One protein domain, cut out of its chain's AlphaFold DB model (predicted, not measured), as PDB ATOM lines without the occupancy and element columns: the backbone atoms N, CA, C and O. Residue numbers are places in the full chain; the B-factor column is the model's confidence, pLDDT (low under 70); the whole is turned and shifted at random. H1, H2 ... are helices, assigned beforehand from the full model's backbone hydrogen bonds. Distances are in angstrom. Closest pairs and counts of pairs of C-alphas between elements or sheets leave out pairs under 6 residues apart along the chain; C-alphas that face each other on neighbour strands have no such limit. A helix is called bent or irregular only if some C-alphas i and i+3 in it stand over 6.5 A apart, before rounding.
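This is residues 12 to 94 of the 95 residues of an uncharacterized protein of Paenibacillus sp. 32O-W (UniProt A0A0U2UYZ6). One long helix, H3, kinked on its way, makes the length of the body; the short helices H1 and H2 make a foot at its beginning, with H1 packed on residues 35 to 40 of H3. From the far end of H3 a long link folds back beside it and then leads away to H4, which sticks out to the side with residues 77 to 94 standing free. The printed part has 83 residues with four named helices, in the order H1, H2, H3, H4, and no named strand; the class is all helix. The whole is loose, with a radius of gyration of the C-alphas of 16.1 A, and flat, spanning 41 by 40 by 17 A.

Find C-alpha 12 at (314.570, 362.517, 457.335); from there H1 runs through residues 12 to 22, 15.1 A from first to last C-alpha. Three residues on, H2 takes residues 26 to 31, over 8.7 A. Look next at C-alpha 33 at (322.348, 360.961, 446.538), where H3 begins; it runs to residue 58, 34.8 A away, with a kink of 39 degrees near residue 51. After residues 59 to 78, which hold no named element, H4 spans residues 79 to 92, over 19.1 A, and ends at C-alpha 92 at (308.466, 326.600, 442.770). H3 and H4 are irregular, but only just: C-alphas 50 and 53 are 7.0 A apart, and C-alphas 81 and 84 are 6.9 A apart.

Begin at H1, which touches H3; their closest C-alphas, those of Thr 13 and Tyr 39, are 4.9 A apart. H3 touches H1 with residues 35 to 40 alone, and the two helices run opposite ways at a steep tilt of 65 degrees. H1 and H2 are close but not clearly touching, their closest C-alphas being those of Leu 20 and Phe 29, 7.2 A apart. They run opposite ways at a shallow tilt of 33 degrees, only just short of steep. H2 and H3 meet only through their link. H4 is apart from H1, from H2 and from H3. In H1 and H2 every O i to N i+4 pair is within hydrogen-bond range; in H3 it is 17 of 22 and in H4 8 of 10.

The two C-alphas farthest apart, those of His 34 and Ser 94, are 43.6 A apart. Without the residues that stand free, the body has 65 residues and spans 40 by 20 by 16 A. The printed part has no cut. The links H1 to H2 and H2 to H3 are tight; the link H3 to H4, 20 residues, is long. The mean pLDDT of the printed part is 85.4, but look at residues 77 to 94 and you will find the 18 residues under 70; H4 has a mean of 59.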
ATOM      1  N   LYS A  12     314.045 362.286 458.690       97.25
ATOM      2  CA  LYS A  12     314.570 362.517 457.335       97.25
ATOM      3  C   LYS A  12     314.840 361.227 456.563       97.25
ATOM      4  O   LYS A  12     314.772 361.220 455.340       97.25
ATOM      5  N   THR A  13     315.141 360.130 457.263       96.56
ATOM      6  CA  THR A  13     315.260 358.801 456.650       96.56
ATOM      7  C   THR A  13     313.924 358.394 456.035       96.56
ATOM      8  O   THR A  13     313.874 357.976 454.883       96.56
ATOM      9  N   ILE A  14     312.835 358.542 456.793       96.81
ATOM     10  CA  ILE A  14     311.488 358.170 456.351       96.81
ATOM     11  C   ILE A  14     311.017 359.088 455.223       96.81
ATOM     12  O   ILE A  14     310.532 358.594 454.210       96.81
ATOM     13  N   GLU A  15     311.218 360.399 455.365       97.62
ATOM     14  CA  GLU A  15     310.906 361.390 454.326       97.62
ATOM     15  C   GLU A  15     311.620 361.059 453.013       97.62
ATOM     16  O   GLU A  15     310.972 360.924 451.978       97.62
ATOM     17  N   PHE A  16     312.930 360.792 453.067       96.62
ATOM     18  CA  PHE A  16     313.692 360.406 451.885       96.62
ATOM     19  C   PHE A  16     313.135 359.141 451.218       96.62
ATOM     20  O   PHE A  16     313.047 359.079 449.995       96.62
ATOM     21  N   LEU A  17     312.755 358.117 451.991       95.12
ATOM     22  CA  LEU A  17     312.213 356.874 451.431       95.12
ATOM     23  C   LEU A  17     310.824 357.070 450.802       95.12
ATOM     24  O   LEU A  17     310.513 356.421 449.799       95.12
ATOM     25  N   ILE A  18     310.002 357.966 451.356       96.88
ATOM     26  CA  ILE A  18     308.719 358.367 450.763       96.88
ATOM     27  C   ILE A  18     308.965 359.080 449.430       96.88
ATOM     28  O   ILE A  18     308.375 358.695 448.416       96.88
ATOM     29  N   ASP A  19     309.874 360.054 449.409       96.50
ATOM     30  CA  ASP A  19     310.205 360.813 448.205       96.50
ATOM     31  C   ASP A  19     310.829 359.928 447.126       96.50
ATOM     32  O   ASP A  19     310.462 360.032 445.957       96.50
ATOM     33  N   LEU A  20     311.704 358.996 447.513       94.75
ATOM     34  CA  LEU A  20     312.298 358.010 446.613       94.75
ATOM     35  C   LEU A  20     311.229 357.132 445.958       94.75
ATOM     36  O   LEU A  20     311.291 356.864 444.758       94.75
ATOM     37  N   LYS A  21     310.231 356.688 446.733       92.75
ATOM     38  CA  LYS A  21     309.112 355.898 446.209       92.75
ATOM     39  C   LYS A  21     308.271 356.705 445.219       92.75
ATOM     40  O   LYS A  21     307.850 356.154 444.203       92.75
ATOM     41  N   ALA A  22     308.019 357.981 445.512       95.81
ATOM     42  CA  ALA A  22     307.283 358.872 444.619       95.81
ATOM     43  C   ALA A  22     308.079 359.200 443.342       95.81
ATOM     44  O   ALA A  22     307.500 359.300 442.262       95.81
ATOM     45  N   ASN A  23     309.405 359.303 443.451       93.12
ATOM     46  CA  ASN A  23     310.314 359.721 442.389       93.12
ATOM     47  C   ASN A  23     311.280 358.595 441.991       93.12
ATOM     48  O   ASN A  23     312.502 358.744 442.043       93.12
ATOM     49  N   ASN A  24     310.731 357.458 441.555       88.88
ATOM     50  CA  ASN A  24     311.496 356.253 441.217       88.88
ATOM     51  C   ASN A  24     312.241 356.359 439.864       88.88
ATOM     52  O   ASN A  24     312.014 355.576 438.940       88.88
ATOM     53  N   THR A  25     313.111 357.358 439.719       90.94
ATOM     54  CA  THR A  25     313.940 357.583 438.528       90.94
ATOM     55  C   THR A  25     315.404 357.768 438.912       90.94
ATOM     56  O   THR A  25     315.732 358.285 439.980       90.94
ATOM     57  N   LYS A  26     316.308 357.363 438.013       89.69
ATOM     58  CA  LYS A  26     317.754 357.452 438.250       89.69
ATOM     59  C   LYS A  26     318.233 358.897 438.407       89.69
ATOM     60  O   LYS A  26     319.045 359.164 439.280       89.69
ATOM     61  N   SER A  27     317.737 359.817 437.577       94.25
ATOM     62  CA  SER A  27     318.124 361.232 437.638       94.25
ATOM     63  C   SER A  27     317.788 361.840 438.995       94.25
ATOM     64  O   SER A  27     318.664 362.407 439.635       94.25
ATOM     65  N   TRP A  28     316.560 361.616 439.477       95.12
ATOM     66  CA  TRP A  28     316.143 362.113 440.783       95.12
ATOM     67  C   TRP A  28     317.022 361.555 441.903       95.12
ATOM     68  O   TRP A  28     317.475 362.309 442.760       95.12
ATOM     69  N   PHE A  29     317.327 360.255 441.884       94.25
ATOM     70  CA  PHE A  29     318.203 359.684 442.903       94.25
ATOM     71  C   PHE A  29     319.614 360.277 442.869       94.25
ATOM     72  O   PHE A  29     320.159 360.559 443.932       94.25
ATOM     73  N   GLU A  30     320.222 360.463 441.692       94.31
ATOM     74  CA  GLU A  30     321.563 361.061 441.618       94.31
ATOM     75  C   GLU A  30     321.574 362.486 442.188       94.31
ATOM     76  O   GLU A  30     322.474 362.811 442.965       94.31
ATOM     77  N   ASP A  31     320.534 363.279 441.917       97.25
ATOM     78  CA  ASP A  31     320.377 364.627 442.481       97.25
ATOM     79  C   ASP A  31     320.212 364.605 444.016       97.25
ATOM     80  O   ASP A  31     320.651 365.520 444.713       97.25
ATOM     81  N   HIS A  32     319.641 363.529 444.570       96.38
ATOM     82  CA  HIS A  32     319.367 363.370 446.007       96.38
ATOM     83  C   HIS A  32     320.324 362.393 446.711       96.38
ATOM     84  O   HIS A  32     320.139 362.043 447.883       96.38
ATOM     85  N   LYS A  33     321.401 361.972 446.042       94.75
ATOM     86  CA  LYS A  33     322.348 360.961 446.538       94.75
ATOM     87  C   LYS A  33     323.029 361.357 447.844       94.75
ATOM     88  O   LYS A  33     323.360 360.496 448.664       94.75
ATOM     89  N   HIS A  34     323.233 362.655 448.059       97.00
ATOM     90  CA  HIS A  34     323.747 363.170 449.324       97.00
ATOM     91  C   HIS A  34     322.795 362.843 450.485       97.00
ATOM     92  O   HIS A  34     323.232 362.317 451.506       97.00
ATOM     93  N   ALA A  35     321.491 363.081 450.309       96.12
ATOM     94  CA  ALA A  35     320.474 362.778 451.316       96.12
ATOM     95  C   ALA A  35     320.381 361.270 451.588       96.12
ATOM     96  O   ALA A  35     320.334 360.863 452.745       96.12
ATOM     97  N   TYR A  36     320.459 360.437 450.546       95.50
ATOM     98  CA  TYR A  36     320.565 358.983 450.708       95.50
ATOM     99  C   TYR A  36     321.770 358.583 451.564       95.50
ATOM    100  O   TYR A  36     321.654 357.792 452.502       95.50
ATOM    101  N   THR A  37     322.943 359.128 451.239       95.00
ATOM    102  CA  THR A  37     324.191 358.784 451.925       95.00
ATOM    103  C   THR A  37     324.124 359.180 453.398       95.00
ATOM    104  O   THR A  37     324.483 358.388 454.266       95.00
ATOM    105  N   GLU A  38     323.622 360.381 453.679       96.12
ATOM    106  CA  GLU A  38     323.550 360.922 455.032       96.12
ATOM    107  C   GLU A  38     322.474 360.244 455.881       96.12
ATOM    108  O   GLU A  38     322.749 359.786 456.987       96.12
ATOM    109  N   TYR A  39     321.248 360.165 455.366       95.69
ATOM    110  CA  TYR A  39     320.082 359.807 456.172       95.69
ATOM    111  C   TYR A  39     319.718 358.327 456.097       95.69
ATOM    112  O   TYR A  39     318.945 357.867 456.933       95.69
ATOM    113  N   VAL A  40     320.248 357.570 455.134       94.69
ATOM    114  CA  VAL A  40     319.946 356.138 454.980       94.69
ATOM    115  C   VAL A  40     321.209 355.297 455.114       94.69
ATOM    116  O   VAL A  40     321.266 354.422 455.977       94.69
ATOM    117  N   MET A  41     322.238 355.559 454.303       94.50
ATOM    118  CA  MET A  41     323.429 354.705 454.253       94.50
ATOM    119  C   MET A  41     324.202 354.719 455.572       94.50
ATOM    120  O   MET A  41     324.370 353.665 456.180       94.50
ATOM    121  N   LYS A  42     324.623 355.898 456.047       94.06
ATOM    122  CA  LYS A  42     325.369 356.035 457.308       94.06
ATOM    123  C   LYS A  42     324.663 355.382 458.508       94.06
ATOM    124  O   LYS A  42     325.294 354.538 459.142       94.06
ATOM    125  N   PRO A  43     323.380 355.673 458.815       94.88
ATOM    126  CA  PRO A  43     322.718 355.031 459.949       94.88
ATOM    127  C   PRO A  43     322.548 353.519 459.759       94.88
ATOM    128  O   PRO A  43     322.662 352.777 460.730       94.88
ATOM    129  N   THR A  44     322.366 353.031 458.527       94.38
ATOM    130  CA  THR A  44     322.326 351.582 458.260       94.38
ATOM    131  C   THR A  44     323.683 350.924 458.524       94.38
ATOM    132  O   THR A  44     323.744 349.865 459.141       94.38
ATOM    133  N   GLN A  45     324.785 351.552 458.106       94.44
ATOM    134  CA  GLN A  45     326.139 351.062 458.382       94.44
ATOM    135  C   GLN A  45     326.451 351.042 459.880       94.44
ATOM    136  O   GLN A  45     327.052 350.079 460.359       94.44
ATOM    137  N   SER A  46     326.022 352.070 460.616       93.75
ATOM    138  CA  SER A  46     326.127 352.102 462.077       93.75
ATOM    139  C   SER A  46     325.336 350.966 462.720       93.75
ATOM    140  O   SER A  46     325.891 350.258 463.553       93.75
ATOM    141  N   LEU A  47     324.090 350.734 462.287       94.12
ATOM    142  CA  LEU A  47     323.257 349.641 462.798       94.12
ATOM    143  C   LEU A  47     323.918 348.278 462.575       94.12
ATOM    144  O   LEU A  47     324.029 347.489 463.506       94.12
ATOM    145  N   VAL A  48     324.388 348.009 461.353       93.69
ATOM    146  CA  VAL A  48     325.097 346.758 461.049       93.69
ATOM    147  C   VAL A  48     326.325 346.612 461.940       93.69
ATOM    148  O   VAL A  48     326.498 345.563 462.545       93.69
ATOM    149  N   SER A  49     327.142 347.663 462.062       92.88
ATOM    150  CA  SER A  49     328.365 347.623 462.872       92.88
ATOM    151  C   SER A  49     328.086 347.296 464.339       92.88
ATOM    152  O   SER A  49     328.851 346.552 464.942       92.88
ATOM    153  N   GLU A  50     326.996 347.820 464.900       93.25
ATOM    154  CA  GLU A  50     326.596 347.564 466.286       93.25
ATOM    155  C   GLU A  50     326.097 346.128 466.499       93.25
ATOM    156  O   GLU A  50     326.346 345.524 467.539       93.25
ATOM    157  N   LEU A  51     325.442 345.550 465.491       92.56
ATOM    158  CA  LEU A  51     324.959 344.171 465.538       92.56
ATOM    159  C   LEU A  51     326.048 343.134 465.226       92.56
ATOM    160  O   LEU A  51     325.878 341.965 465.573       92.56
ATOM    161  N   SER A  52     327.151 343.535 464.587       93.31
ATOM    162  CA  SER A  52     328.205 342.631 464.111       93.31
ATOM    163  C   SER A  52     328.732 341.694 465.191       93.31
ATOM    164  O   SER A  52     328.778 340.487 464.966       93.31
ATOM    165  N   ASP A  53     329.094 342.221 466.362       90.94
ATOM    166  CA  ASP A  53     329.699 341.420 467.435       90.94
ATOM    167  C   ASP A  53     328.720 340.370 467.972       90.94
ATOM    168  O   ASP A  53     329.090 339.218 468.201       90.94
ATOM    169  N   PHE A  54     327.445 340.745 468.112       94.44
ATOM    170  CA  PHE A  54     326.390 339.827 468.529       94.44
ATOM    171  C   PHE A  54     326.151 338.722 467.493       94.44
ATOM    172  O   PHE A  54     326.039 337.552 467.847       94.44
ATOM    173  N   ILE A  55     326.109 339.079 466.208       93.94
ATOM    174  CA  ILE A  55     325.906 338.120 465.117       93.94
ATOM    175  C   ILE A  55     327.091 337.148 465.021       93.94
ATOM    176  O   ILE A  55     326.880 335.941 464.912       93.94
ATOM    177  N   LEU A  56     328.326 337.645 465.125       94.50
ATOM    178  CA  LEU A  56     329.536 336.818 465.076       94.50
ATOM    179  C   LEU A  56     329.691 335.909 466.302       94.50
ATOM    180  O   LEU A  56     330.309 334.852 466.201       94.50
ATOM    181  N   ALA A  57     329.119 336.289 467.449       95.50
ATOM    182  CA  ALA A  57     329.055 335.418 468.621       95.50
ATOM    183  C   ALA A  57     328.119 334.214 468.412       95.50
ATOM    184  O   ALA A  57     328.330 333.168 469.023       95.50
ATOM    185  N   ILE A  58     327.093 334.354 467.564       95.31
ATOM    186  CA  ILE A  58     326.189 333.257 467.194       95.31
ATOM    187  C   ILE A  58     326.867 332.340 466.174       95.31
ATOM    188  O   ILE A  58     326.864 331.123 466.344       95.31
ATOM    189  N   ASP A  59     327.444 332.925 465.123       94.25
ATOM    190  CA  ASP A  59     328.176 332.192 464.096       94.25
ATOM    191  C   ASP A  59     329.328 333.058 463.543       94.25
ATOM    192  O   ASP A  59     329.078 334.066 462.868       94.25
ATOM    193  N   PRO A  60     330.598 332.672 463.784       93.44
ATOM    194  CA  PRO A  60     331.762 333.451 463.368       93.44
ATOM    195  C   PRO A  60     331.985 333.462 461.849       93.44
ATOM    196  O   PRO A  60     332.844 334.203 461.371       93.44
ATOM    197  N   TYR A  61     331.255 332.646 461.083       94.00
ATOM    198  CA  TYR A  61     331.367 332.580 459.627       94.00
ATOM    199  C   TYR A  61     330.387 333.510 458.895       94.00
ATOM    200  O   TYR A  61     330.430 333.593 457.665       94.00
ATOM    201  N   LEU A  62     329.515 334.222 459.618       91.31
ATOM    202  CA  LEU A  62     328.583 335.176 459.019       91.31
ATOM    203  C   LEU A  62     329.291 336.450 458.534       91.31
ATOM    204  O   LEU A  62     330.171 337.003 459.190       91.31
ATOM    205  N   GLU A  63     328.865 336.953 457.376       92.50
ATOM    206  CA  GLU A  63     329.343 338.223 456.827       92.50
ATOM    207  C   GLU A  63     328.639 339.400 457.516       92.50
ATOM    208  O   GLU A  63     327.425 339.565 457.391       92.50
ATOM    209  N   THR A  64     329.408 340.245 458.203       93.19
ATOM    210  CA  THR A  64     328.907 341.399 458.968       93.19
ATOM    211  C   THR A  64     329.492 342.739 458.505       93.19
ATOM    212  O   THR A  64     329.233 343.781 459.102       93.19
ATOM    213  N   SER A  65     330.243 342.769 457.397       92.31
ATOM    214  CA  SER A  65     330.799 344.019 456.863       92.31
ATOM    215  C   SER A  65     329.676 345.006 456.504       92.31
ATOM    216  O   SER A  65     328.842 344.655 455.662       92.31
ATOM    217  N   PRO A  66     329.673 346.252 457.018       91.69
ATOM    218  CA  PRO A  66     328.643 347.268 456.760       91.69
ATOM    219  C   PRO A  66     328.798 347.897 455.363       91.69
ATOM    220  O   PRO A  66     329.151 349.068 455.199       91.69
ATOM    221  N   ALA A  67     328.577 347.096 454.323       90.25
ATOM    222  CA  ALA A  67     328.829 347.466 452.939       90.25
ATOM    223  C   ALA A  67     327.706 347.013 452.001       90.25
ATOM    224  O   ALA A  67     327.058 345.981 452.195       90.25
ATOM    225  N   VAL A  68     327.520 347.793 450.936       87.75
ATOM    226  CA  VAL A  68     326.550 347.502 449.880       87.75
ATOM    227  C   VAL A  68     326.950 346.240 449.114       87.75
ATOM    228  O   VAL A  68     328.104 346.076 448.728       87.75
ATOM    229  N   GLY A  69     325.983 345.362 448.854       83.62
ATOM    230  CA  GLY A  69     326.201 344.058 448.227       83.62
ATOM    231  C   GLY A  69     326.688 342.977 449.193       83.62
ATOM    232  O   GLY A  69     326.913 341.856 448.748       83.62
ATOM    233  N   LYS A  70     326.830 343.307 450.480       86.44
ATOM    234  CA  LYS A  70     327.080 342.365 451.570       86.44
ATOM    235  C   LYS A  70     325.879 342.371 452.518       86.44
ATOM    236  O   LYS A  70     324.825 341.856 452.164       86.44
ATOM    237  N   THR A  71     326.006 343.031 453.665       89.38
ATOM    238  CA  THR A  71     324.927 343.197 454.651       89.38
ATOM    239  C   THR A  71     323.896 344.249 454.245       89.38
ATOM    240  O   THR A  71     322.772 344.225 454.736       89.38
ATOM    241  N   ILE A  72     324.252 345.170 453.341       89.94
ATOM    242  CA  ILE A  72     323.365 346.241 452.872       89.94
ATOM    243  C   ILE A  72     322.989 345.981 451.412       89.94
ATOM    244  O   ILE A  72     323.853 345.778 450.559       89.94
ATOM    245  N   SER A  73     321.699 346.005 451.086       86.06
ATOM    246  CA  SER A  73     321.228 345.804 449.711       86.06
ATOM    247  C   SER A  73     321.578 346.983 448.791       86.06
ATOM    248  O   SER A  73     321.736 348.125 449.223       86.06
ATOM    249  N   ARG A  74     321.691 346.713 447.484       83.62
ATOM    250  CA  ARG A  74     321.843 347.764 446.467       83.62
ATOM    251  C   ARG A  74     320.518 348.501 446.285       83.62
ATOM    252  O   ARG A  74     319.494 347.858 446.090       83.62
ATOM    253  N   ILE A  75     320.554 349.834 446.265       80.38
ATOM    254  CA  ILE A  75     319.366 350.656 445.977       80.38
ATOM    255  C   ILE A  75     318.926 350.565 444.510       80.38
ATOM    256  O   ILE A  75     317.745 350.654 444.199       80.38
ATOM    257  N   TYR A  76     319.881 350.324 443.611       73.81
ATOM    258  CA  TYR A  76     319.614 350.030 442.212       73.81
ATOM    259  C   TYR A  76     319.711 348.531 441.978       73.81
ATOM    260  O   TYR A  76     320.806 347.960 441.987       73.81
ATOM    261  N   GLN A  77     318.569 347.903 441.731       65.88
ATOM    262  CA  GLN A  77     318.502 346.500 441.357       65.88
ATOM    263  C   GLN A  77     317.742 346.383 440.037       65.88
ATOM    264  O   GLN A  77     316.516 346.420 439.990       65.88
ATOM    265  N   GLY A  78     318.488 346.311 438.933       63.22
ATOM    266  CA  GLY A  78     317.899 346.060 437.619       63.22
ATOM    267  C   GLY A  78     317.257 344.671 437.567       63.22
ATOM    268  O   GLY A  78     317.753 343.733 438.197       63.22
ATOM    269  N   PHE A  79     316.186 344.528 436.783       60.75
ATOM    270  CA  PHE A  79     315.487 343.250 436.587       60.75
ATOM    271  C   PHE A  79     316.420 342.116 436.136       60.75
ATOM    272  O   PHE A  79     316.227 340.972 436.540       60.75
ATOM    273  N   ASP A  80     317.469 342.424 435.369       62.84
ATOM    274  CA  ASP A  80     318.441 341.426 434.915       62.84
ATOM    275  C   ASP A  80     319.227 340.774 436.059       62.84
ATOM    276  O   ASP A  80     319.561 339.599 435.959       62.84
ATOM    277  N   GLN A  81     319.453 341.481 437.173       56.03
ATOM    278  CA  GLN A  81     320.096 340.917 438.371       56.03
ATOM    279  C   GLN A  81     319.117 340.169 439.284       56.03
ATOM    280  O   GLN A  81     319.538 339.468 440.199       56.03
ATOM    281  N   LEU A  82     317.809 340.333 439.070       55.62
ATOM    282  CA  LEU A  82     316.769 339.591 439.781       55.62
ATOM    283  C   LEU A  82     316.360 338.317 439.035       55.62
ATOM    284  O   LEU A  82     315.641 337.502 439.610       55.62
ATOM    285  N   LYS A  83     316.794 338.125 437.780       60.06
ATOM    286  CA  LYS A  83     316.438 336.952 436.963       60.06
ATOM    287  C   LYS A  83     316.728 335.637 437.673       60.06
ATOM    288  O   LYS A  83     315.872 334.762 437.625       60.06
ATOM    289  N   ASP A  84     317.848 335.526 438.380       63.69
ATOM    290  CA  ASP A  84     318.214 334.297 439.093       63.69
ATOM    291  C   ASP A  84     317.239 333.982 440.243       63.69
ATOM    292  O   ASP A  84     316.849 332.831 440.436       63.69
ATOM    293  N   LEU A  85     316.755 335.010 440.949       62.38
ATOM    294  CA  LEU A  85     315.739 334.874 441.998       62.38
ATOM    295  C   LEU A  85     314.342 334.612 441.412       62.38
ATOM    296  O   LEU A  85     313.606 333.766 441.919       62.38
ATOM    297  N   TYR A  86     313.983 335.276 440.309       60.69
ATOM    298  CA  TYR A  86     312.722 335.023 439.609       60.69
ATOM    299  C   TYR A  86     312.677 333.615 439.005       60.69
ATOM    300  O   TYR A  86     311.642 332.959 439.090       60.69
ATOM    301  N   HIS A  87     313.783 333.115 438.451       59.03
ATOM    302  CA  HIS A  87     313.859 331.765 437.891       59.03
ATOM    303  C   HIS A  87     313.564 330.696 438.957       59.03
ATOM    304  O   HIS A  87     312.857 329.729 438.679       59.03
ATOM    305  N   TYR A  88     314.009 330.910 440.200       59.84
ATOM    306  CA  TYR A  88     313.639 330.067 441.340       59.84
ATOM    307  C   TYR A  88     312.149 330.166 441.699       59.84
ATOM    308  O   TYR A  88     311.491 329.140 441.876       59.84
ATOM    309  N   LEU A  89     311.588 331.378 441.754       56.19
ATOM    310  CA  LEU A  89     310.177 331.591 442.103       56.19
ATOM    311  C   LEU A  89     309.206 330.992 441.070       56.19
ATOM    312  O   LEU A  89     308.188 330.415 441.454       56.19
ATOM    313  N   TYR A  90     309.520 331.066 439.773       59.03
ATOM    314  CA  TYR A  90     308.710 330.430 438.726       59.03
ATOM    315  C   TYR A  90     308.785 328.898 438.771       59.03
ATOM    316  O   TYR A  90     307.789 328.235 438.489       59.03
ATOM    317  N   LYS A  91     309.927 328.329 439.175       54.19
ATOM    318  CA  LYS A  91     310.102 326.875 439.289       54.19
ATOM    319  C   LYS A  91     309.324 326.283 440.468       54.19
ATOM    320  O   LYS A  91     308.757 325.208 440.332       54.19
ATOM    321  N   ILE A  92     309.237 327.011 441.583       53.81
ATOM    322  CA  ILE A  92     308.466 326.600 442.770       53.81
ATOM    323  C   ILE A  92     306.954 326.692 442.520       53.81
ATOM    324  O   ILE A  92     306.205 325.861 443.011       53.81
ATOM    325  N   LYS A  93     306.490 327.670 441.730       46.94
ATOM    326  CA  LYS A  93     305.059 327.846 441.418       46.94
ATOM    327  C   LYS A  93     304.533 326.895 440.326       46.94
ATOM    328  O   LYS A  93     303.338 326.892 440.053       46.94
ATOM    329  N   SER A  94     305.433 326.158 439.672       51.50
ATOM    330  CA  SER A  94     305.157 325.185 438.605       51.50
ATOM    331  C   SER A  94     305.179 323.726 439.097       51.50
ATOM    332  O   SER A  94     304.978 322.822 438.284       51.50
TER     333      SER A  94